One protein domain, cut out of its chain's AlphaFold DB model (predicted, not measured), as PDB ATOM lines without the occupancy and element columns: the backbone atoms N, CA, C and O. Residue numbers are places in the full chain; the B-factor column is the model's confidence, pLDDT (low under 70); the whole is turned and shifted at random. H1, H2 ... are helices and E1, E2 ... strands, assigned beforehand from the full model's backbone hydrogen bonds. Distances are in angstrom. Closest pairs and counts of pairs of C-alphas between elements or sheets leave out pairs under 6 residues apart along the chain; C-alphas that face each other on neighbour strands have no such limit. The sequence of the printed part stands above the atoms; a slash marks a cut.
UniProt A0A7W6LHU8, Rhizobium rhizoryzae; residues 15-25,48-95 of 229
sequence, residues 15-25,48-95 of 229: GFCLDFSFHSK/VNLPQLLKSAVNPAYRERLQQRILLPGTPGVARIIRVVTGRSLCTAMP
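This is residues 15 to 25 and 48 to 95 of the 229 residues of a protein of Rhizobium rhizoryzae (UniProt A0A7W6LHU8). Three short helices and one short strand follow each other round a loop: H1 and H2 make a corner, E1 leads back from H2, and H3 lies toward the other end. The printed part has 59 residues, in the order H1, H2, E1, H3, and is mostly helix. It is compact, with a radius of gyration of the C-alphas of 10.5 A, and spans 29 by 19 by 18 A.

After residues 15 to 25 and the cut, H1 holds residues 50 to 58, 12.8 A, from C-alpha 50 at (29.532, 38.683, 14.696). H2 is residues 60 to 67, E1 residues 70 to 73, and H3 residues 76 to 86, 15.2 A, ending at (26.818, 30.039, 1.067).

H1 and H2 touch only at the corner, C-alphas 56 and 63 closest at 4.6 A, a steep tilt of 54 degrees, opposite ways. H1 and H3 only just touch, only at their ends, with 3 pairs of C-alphas within 8 A, the closest 50 and 78 at 5.8 A. H2 and H3 are apart. E1 pairs with no named strand. Every O i to N i+4 pair is within hydrogen-bond range in H1 and H3, and 3 of 4 in H2.

Residues 26 to 47 are not printed; C-alphas 25 and 48 are 15.2 A apart. Residues 15 to 17 and 89 to 91 have pLDDT under 70.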
ATOM      1  N   GLY A  15      27.066  25.585  10.338       53.72
ATOM      2  CA  GLY A  15      25.642  25.368  10.582       53.72
ATOM      3  C   GLY A  15      24.996  26.461  11.422       53.72
ATOM      4  O   GLY A  15      24.523  26.199  12.526       53.72
ATOM      5  N   PHE A  16      24.968  27.689  10.907       61.44
ATOM      6  CA  PHE A  16      24.129  28.731  11.488       61.44
ATOM      7  C   PHE A  16      22.647  28.473  11.187       61.44
ATOM      8  O   PHE A  16      21.803  28.876  11.977       61.44
ATOM      9  N   CYS A  17      22.328  27.775  10.085       65.06
ATOM     10  CA  CYS A  17      20.957  27.555   9.594       65.06
ATOM     11  C   CYS A  17      20.113  28.842   9.614       65.06
ATOM     12  O   CYS A  17      18.922  28.799   9.903       65.06
ATOM     13  N   LEU A  18      20.742  29.989   9.368       75.19
ATOM     14  CA  LEU A  18      20.080  31.280   9.269       75.19
ATOM     15  C   LEU A  18      19.893  31.593   7.791       75.19
ATOM     16  O   LEU A  18      20.852  31.470   7.021       75.19
ATOM     17  N   ASP A  19      18.683  31.991   7.412       77.44
ATOM     18  CA  ASP A  19      18.419  32.482   6.066       77.44
ATOM     19  C   ASP A  19      18.662  33.992   6.038       77.44
ATOM     20  O   ASP A  19      17.999  34.767   6.731       77.44
ATOM     21  N   PHE A  20      19.691  34.402   5.304       78.38
ATOM     22  CA  PHE A  20      20.052  35.805   5.156       78.38
ATOM     23  C   PHE A  20      19.441  36.364   3.882       78.38
ATOM     24  O   PHE A  20      19.380  35.691   2.858       78.38
ATOM     25  N   SER A  21      19.065  37.638   3.906       75.38
ATOM     26  CA  SER A  21      18.705  38.332   2.673       75.38
ATOM     27  C   SER A  21      19.963  38.591   1.836       75.38
ATOM     28  O   SER A  21      20.906  39.246   2.287       75.38
ATOM     29  N   PHE A  22      19.991  38.072   0.606       72.31
ATOM     30  CA  PHE A  22      21.115  38.207  -0.337       72.31
ATOM     31  C   PHE A  22      20.907  39.347  -1.334       72.31
ATOM     32  O   PHE A  22      21.306  39.252  -2.494       72.31
ATOM     33  N   HIS A  23      20.258  40.406  -0.875       78.31
ATOM     34  CA  HIS A  23      19.883  41.543  -1.690       78.31
ATOM     35  C   HIS A  23      20.985  42.596  -1.729       78.31
ATOM     36  O   HIS A  23      21.737  42.777  -0.763       78.31
ATOM     37  N   SER A  24      21.049  43.329  -2.840       84.44
ATOM     38  CA  SER A  24      21.862  44.543  -2.911       84.44
ATOM     39  C   SER A  24      21.375  45.586  -1.890       84.44
ATOM     40  O   SER A  24      20.287  45.478  -1.318       84.44
ATOM     41  N   LYS A  25      22.171  46.631  -1.634       84.19
ATOM     42  CA  LYS A  25      21.767  47.713  -0.716       84.19
ATOM     43  C   LYS A  25      20.413  48.317  -1.120       84.19
ATOM     44  O   LYS A  25      19.532  48.438  -0.281       84.19
ATOM     45  N   VAL A  48      22.397  41.492  11.889       91.31
ATOM     46  CA  VAL A  48      23.220  40.479  12.550       91.31
ATOM     47  C   VAL A  48      24.677  40.924  12.587       91.31
ATOM     48  O   VAL A  48      25.298  41.169  11.548       91.31
ATOM     49  N   ASN A  49      25.242  40.983  13.791       90.62
ATOM     50  CA  ASN A  49      26.672  41.178  14.021       90.62
ATOM     51  C   ASN A  49      27.394  39.850  14.336       90.62
ATOM     52  O   ASN A  49      26.774  38.795  14.468       90.62
ATOM     53  N   LEU A  50      28.730  39.886  14.433       90.00
ATOM     54  CA  LEU A  50      29.532  38.683  14.696       90.00
ATOM     55  C   LEU A  50      29.186  38.017  16.043       90.00
ATOM     56  O   LEU A  50      28.950  36.808  16.040       90.00
ATOM     57  N   PRO A  51      29.096  38.748  17.175       89.38
ATOM     58  CA  PRO A  51      28.655  38.161  18.440       89.38
ATOM     59  C   PRO A  51      27.295  37.453  18.362       89.38
ATOM     60  O   PRO A  51      27.166  36.334  18.853       89.38
ATOM     61  N   GLN A  52      26.293  38.056  17.719       89.19
ATOM     62  CA  GLN A  52      24.966  37.455  17.537       89.19
ATOM     63  C   GLN A  52      25.027  36.214  16.645       89.19
ATOM     64  O   GLN A  52      24.418  35.193  16.969       89.19
ATOM     65  N   LEU A  53      25.805  36.268  15.561       89.94
ATOM     66  CA  LEU A  53      26.013  35.129  14.673       89.94
ATOM     67  C   LEU A  53      26.631  33.946  15.434       89.94
ATOM     68  O   LEU A  53      26.094  32.840  15.400       89.94
ATOM     69  N   LEU A  54      27.702  34.176  16.198       90.00
ATOM     70  CA  LEU A  54      28.333  33.144  17.029       90.00
ATOM     71  C   LEU A  54      27.388  32.624  18.117       90.00
ATOM     72  O   LEU A  54      27.295  31.418  18.341       90.00
ATOM     73  N   LYS A  55      26.623  33.516  18.750       89.25
ATOM     74  CA  LYS A  55      25.607  33.140  19.733       89.25
ATOM     75  C   LYS A  55      24.545  32.221  19.129       89.25
ATOM     76  O   LYS A  55      24.153  31.255  19.772       89.25
ATOM     77  N   SER A  56      24.120  32.471  17.891       89.81
ATOM     78  CA  SER A  56      23.163  31.614  17.176       89.81
ATOM     79  C   SER A  56      23.737  30.230  16.837       89.81
ATOM     80  O   SER A  56      22.996  29.250  16.749       89.81
ATOM     81  N   ALA A  57      25.061  30.104  16.691       87.00
ATOM     82  CA  ALA A  57      25.709  28.806  16.512       87.00
ATOM     83  C   ALA A  57      25.644  27.944  17.782       87.00
ATOM     84  O   ALA A  57      25.458  26.734  17.672       87.00
ATOM     85  N   VAL A  58      25.746  28.553  18.967       89.25
ATOM     86  CA  VAL A  58      25.780  27.819  20.247       89.25
ATOM     87  C   VAL A  58      24.423  27.716  20.947       89.25
ATOM     88  O   VAL A  58      24.217  26.795  21.730       89.25
ATOM     89  N   ASN A  59      23.493  28.638  20.683       89.50
ATOM     90  CA  ASN A  59      22.193  28.698  21.345       89.50
ATOM     91  C   ASN A  59      21.051  28.455  20.336       89.50
ATOM     92  O   ASN A  59      20.703  29.375  19.589       89.50
ATOM     93  N   PRO A  60      20.441  27.251  20.320       88.56
ATOM     94  CA  PRO A  60      19.374  26.922  19.375       88.56
ATOM     95  C   PRO A  60      18.109  27.761  19.598       88.56
ATOM     96  O   PRO A  60      17.527  28.233  18.631       88.56
ATOM     97  N   ALA A  61      17.747  28.063  20.848       87.75
ATOM     98  CA  ALA A  61      16.587  28.905  21.146       87.75
ATOM     99  C   ALA A  61      16.767  30.352  20.648       87.75
ATOM    100  O   ALA A  61      15.808  31.026  20.283       87.75
ATOM    101  N   TYR A  62      18.005  30.859  20.625       89.19
ATOM    102  CA  TYR A  62      18.296  32.155  20.006       89.19
ATOM    103  C   TYR A  62      18.259  32.078  18.476       89.19
ATOM    104  O   TYR A  62      17.768  32.995  17.823       89.19
ATOM    105  N   ARG A  63      18.746  30.972  17.904       90.12
ATOM    106  CA  ARG A  63      18.701  30.724  16.460       90.12
ATOM    107  C   ARG A  63      17.272  30.688  15.928       90.12
ATOM    108  O   ARG A  63      17.009  31.351  14.933       90.12
ATOM    109  N   GLU A  64      16.369  29.972  16.593       88.50
ATOM    110  CA  GLU A  64      14.955  29.881  16.202       88.50
ATOM    111  C   GLU A  64      14.292  31.260  16.129       88.50
ATOM    112  O   GLU A  64      13.569  31.548  15.182       88.50
ATOM    113  N   ARG A  65      14.613  32.163  17.067       87.12
ATOM    114  CA  ARG A  65      14.130  33.549  17.005       87.12
ATOM    115  C   ARG A  65      14.667  34.299  15.796       87.12
ATOM    116  O   ARG A  65      13.902  34.943  15.093       87.12
ATOM    117  N   LEU A  66      15.970  34.210  15.528       89.56
ATOM    118  CA  LEU A  66      16.554  34.870  14.359       89.56
ATOM    119  C   LEU A  66      15.971  34.339  13.042       89.56
ATOM    120  O   LEU A  66      15.809  35.115  12.110       89.56
ATOM    121  N   GLN A  67      15.609  33.056  12.967       89.75
ATOM    122  CA  GLN A  67      14.969  32.465  11.782       89.75
ATOM    123  C   GLN A  67      13.567  33.023  11.495       89.75
ATOM    124  O   GLN A  67      13.103  32.931  10.364       89.75
ATOM    125  N   GLN A  68      12.895  33.607  12.490       89.31
ATOM    126  CA  GLN A  68      11.592  34.260  12.316       89.31
ATOM    127  C   GLN A  68      11.715  35.703  11.804       89.31
ATOM    128  O   GLN A  68      10.707  36.337  11.492       89.31
ATOM    129  N   ARG A  69      12.940  36.236  11.724       92.00
ATOM    130  CA  ARG A  69      13.229  37.611  11.317       92.00
ATOM    131  C   ARG A  69      13.838  37.646   9.922       92.00
ATOM    132  O   ARG A  69      14.498  36.713   9.476       92.00
ATOM    133  N   ILE A  70      13.701  38.788   9.265       91.88
ATOM    134  CA  ILE A  70      14.487  39.118   8.080       91.88
ATOM    135  C   ILE A  70      15.889  39.501   8.557       91.88
ATOM    136  O   ILE A  70      16.068  40.469   9.298       91.88
ATOM    137  N   LEU A  71      16.894  38.726   8.159       91.94
ATOM    138  CA  LEU A  71      18.265  38.926   8.618       91.94
ATOM    139  C   LEU A  71      19.082  39.707   7.593       91.94
ATOM    140  O   LEU A  71      19.289  39.255   6.463       91.94
ATOM    141  N   LEU A  72      19.600  40.854   8.032       91.62
ATOM    142  CA  LEU A  72      20.532  41.676   7.272       91.62
ATOM    143  C   LEU A  72      21.947  41.548   7.855       91.62
ATOM    144  O   LEU A  72      22.112  41.539   9.079       91.62
ATOM    145  N   PRO A  73      22.997  41.471   7.021       90.94
ATOM    146  CA  PRO A  73      24.371  41.502   7.504       90.94
ATOM    147  C   PRO A  73      24.713  42.902   8.040       90.94
ATOM    148  O   PRO A  73      24.903  43.846   7.277       90.94
ATOM    149  N   GLY A  74      24.838  43.033   9.362       89.62
ATOM    150  CA  GLY A  74      25.151  44.309  10.013       89.62
ATOM    151  C   GLY A  74      26.637  44.675   9.979       89.62
ATOM    152  O   GLY A  74      26.991  45.825  10.214       89.62
ATOM    153  N   THR A  75      27.533  43.720   9.698       90.06
ATOM    154  CA  THR A  75      28.982  43.975   9.645       90.06
ATOM    155  C   THR A  75      29.662  43.291   8.455       90.06
ATOM    156  O   THR A  75      29.239  42.205   8.037       90.06
ATOM    157  N   PRO A  76      30.764  43.862   7.926       88.75
ATOM    158  CA  PRO A  76      31.527  43.245   6.837       88.75
ATOM    159  C   PRO A  76      32.034  41.836   7.171       88.75
ATOM    160  O   PRO A  76      32.123  40.981   6.292       88.75
ATOM    161  N   GLY A  77      32.347  41.577   8.447       88.19
ATOM    162  CA  GLY A  77      32.760  40.256   8.922       88.19
ATOM    163  C   GLY A  77      31.670  39.201   8.736       88.19
ATOM    164  O   GLY A  77      31.950  38.126   8.211       88.19
ATOM    165  N   VAL A  78      30.421  39.529   9.083       88.38
ATOM    166  CA  VAL A  78      29.266  38.640   8.874       88.38
ATOM    167  C   VAL A  78      29.032  38.394   7.385       88.38
ATOM    168  O   VAL A  78      28.932  37.240   6.976       88.38
ATOM    169  N   ALA A  79      29.043  39.443   6.557       87.06
ATOM    170  CA  ALA A  79      28.899  39.299   5.105       87.06
ATOM    171  C   ALA A  79      29.976  38.383   4.493       87.06
ATOM    172  O   ALA A  79      29.672  37.541   3.647       87.06
ATOM    173  N   ARG A  80      31.230  38.493   4.957       87.62
ATOM    174  CA  ARG A  80      32.326  37.618   4.519       87.62
ATOM    175  C   ARG A  80      32.093  36.163   4.928       87.62
ATOM    176  O   ARG A  80      32.262  35.284   4.088       87.62
ATOM    177  N   ILE A  81      31.682  35.902   6.172       87.44
ATOM    178  CA  ILE A  81      31.363  34.541   6.637       87.44
ATOM    179  C   ILE A  81      30.217  33.953   5.813       87.44
ATOM    180  O   ILE A  81      30.342  32.841   5.309       87.44
ATOM    181  N   ILE A  82      29.136  34.710   5.612       83.81
ATOM    182  CA  ILE A  82      27.995  34.270   4.803       83.81
ATOM    183  C   ILE A  82      28.446  33.930   3.382       83.81
ATOM    184  O   ILE A  82      28.094  32.867   2.874       83.81
ATOM    185  N   ARG A  83      29.266  34.779   2.749       84.56
ATOM    186  CA  ARG A  83      29.805  34.525   1.406       84.56
ATOM    187  C   ARG A  83      30.634  33.244   1.344       84.56
ATOM    188  O   ARG A  83      30.505  32.497   0.383       84.56
ATOM    189  N   VAL A  84      31.457  32.974   2.356       86.00
ATOM    190  CA  VAL A  84      32.256  31.740   2.432       86.00
ATOM    191  C   VAL A  84      31.363  30.509   2.607       86.00
ATOM    192  O   VAL A  84      31.576  29.504   1.937       86.00
ATOM    193  N   VAL A  85      30.345  30.587   3.468       81.50
ATOM    194  CA  VAL A  85      29.471  29.447   3.794       81.50
ATOM    195  C   VAL A  85      28.471  29.142   2.677       81.50
ATOM    196  O   VAL A  85      28.203  27.980   2.388       81.50
ATOM    197  N   THR A  86      27.914  30.174   2.046       77.75
ATOM    198  CA  THR A  86      26.818  30.039   1.067       77.75
ATOM    199  C   THR A  86      27.277  30.171  -0.382       77.75
ATOM    200  O   THR A  86      26.524  29.849  -1.296       77.75
ATOM    201  N   GLY A  87      28.496  30.668  -0.617       78.69
ATOM    202  CA  GLY A  87      29.022  30.968  -1.950       78.69
ATOM    203  C   GLY A  87      28.414  32.209  -2.618       78.69
ATOM    204  O   GLY A  87      28.821  32.555  -3.723       78.69
ATOM    205  N   ARG A  88      27.458  32.901  -1.980       74.69
ATOM    206  CA  ARG A  88      26.750  34.051  -2.569       74.69
ATOM    207  C   ARG A  88      27.529  35.354  -2.371       74.69
ATOM    208  O   ARG A  88      27.946  35.684  -1.264       74.69
ATOM    209  N   SER A  89      27.720  36.115  -3.450       66.25
ATOM    210  CA  SER A  89      28.546  37.334  -3.482       66.25
ATOM    211  C   SER A  89      27.794  38.636  -3.183       66.25
ATOM    212  O   SER A  89      28.449  39.640  -2.913       66.25
ATOM    213  N   LEU A  90      26.456  38.630  -3.205       62.66
ATOM    214  CA  LEU A  90      25.621  39.838  -3.102       62.66
ATOM    215  C   LEU A  90      25.390  40.341  -1.666       62.66
ATOM    216  O   LEU A  90      24.787  41.395  -1.478       62.66
ATOM    217  N   CYS A  91      25.905  39.652  -0.642       66.94
ATOM    218  CA  CYS A  91      25.821  40.121   0.743       66.94
ATOM    219  C   CYS A  91      26.673  41.374   0.949       66.94
ATOM    220  O   CYS A  91      27.873  41.290   1.215       66.94
ATOM    221  N   THR A  92      26.042  42.542   0.876       77.94
ATOM    222  CA  THR A  92      26.686  43.798   1.248       77.94
ATOM    223  C   THR A  92      26.271  44.162   2.660       77.94
ATOM    224  O   THR A  92      25.090  44.363   2.926       77.94
ATOM    225  N   ALA A  93      27.241  44.244   3.568       84.81
ATOM    226  CA  ALA A  93      26.957  44.679   4.923       84.81
ATOM    227  C   ALA A  93      26.545  46.152   4.948       84.81
ATOM    228  O   ALA A  93      27.175  46.989   4.292       84.81
ATOM    229  N   MET A  94      25.528  46.463   5.742       87.50
ATOM    230  CA  MET A  94      25.220  47.834   6.119       87.50
ATOM    231  C   MET A  94      24.867  47.853   7.604       87.50
ATOM    232  O   MET A  94      23.903  47.197   8.007       87.50
ATOM    233  N   PRO A  95      25.665  48.537   8.434       90.56
ATOM    234  CA  PRO A  95      25.366  48.614   9.845       90.56
ATOM    235  C   PRO A  95      24.113  49.476  10.064       90.56
ATOM    236  O   PRO A  95      23.826  50.367   9.259       90.56
TER     237      PRO A  95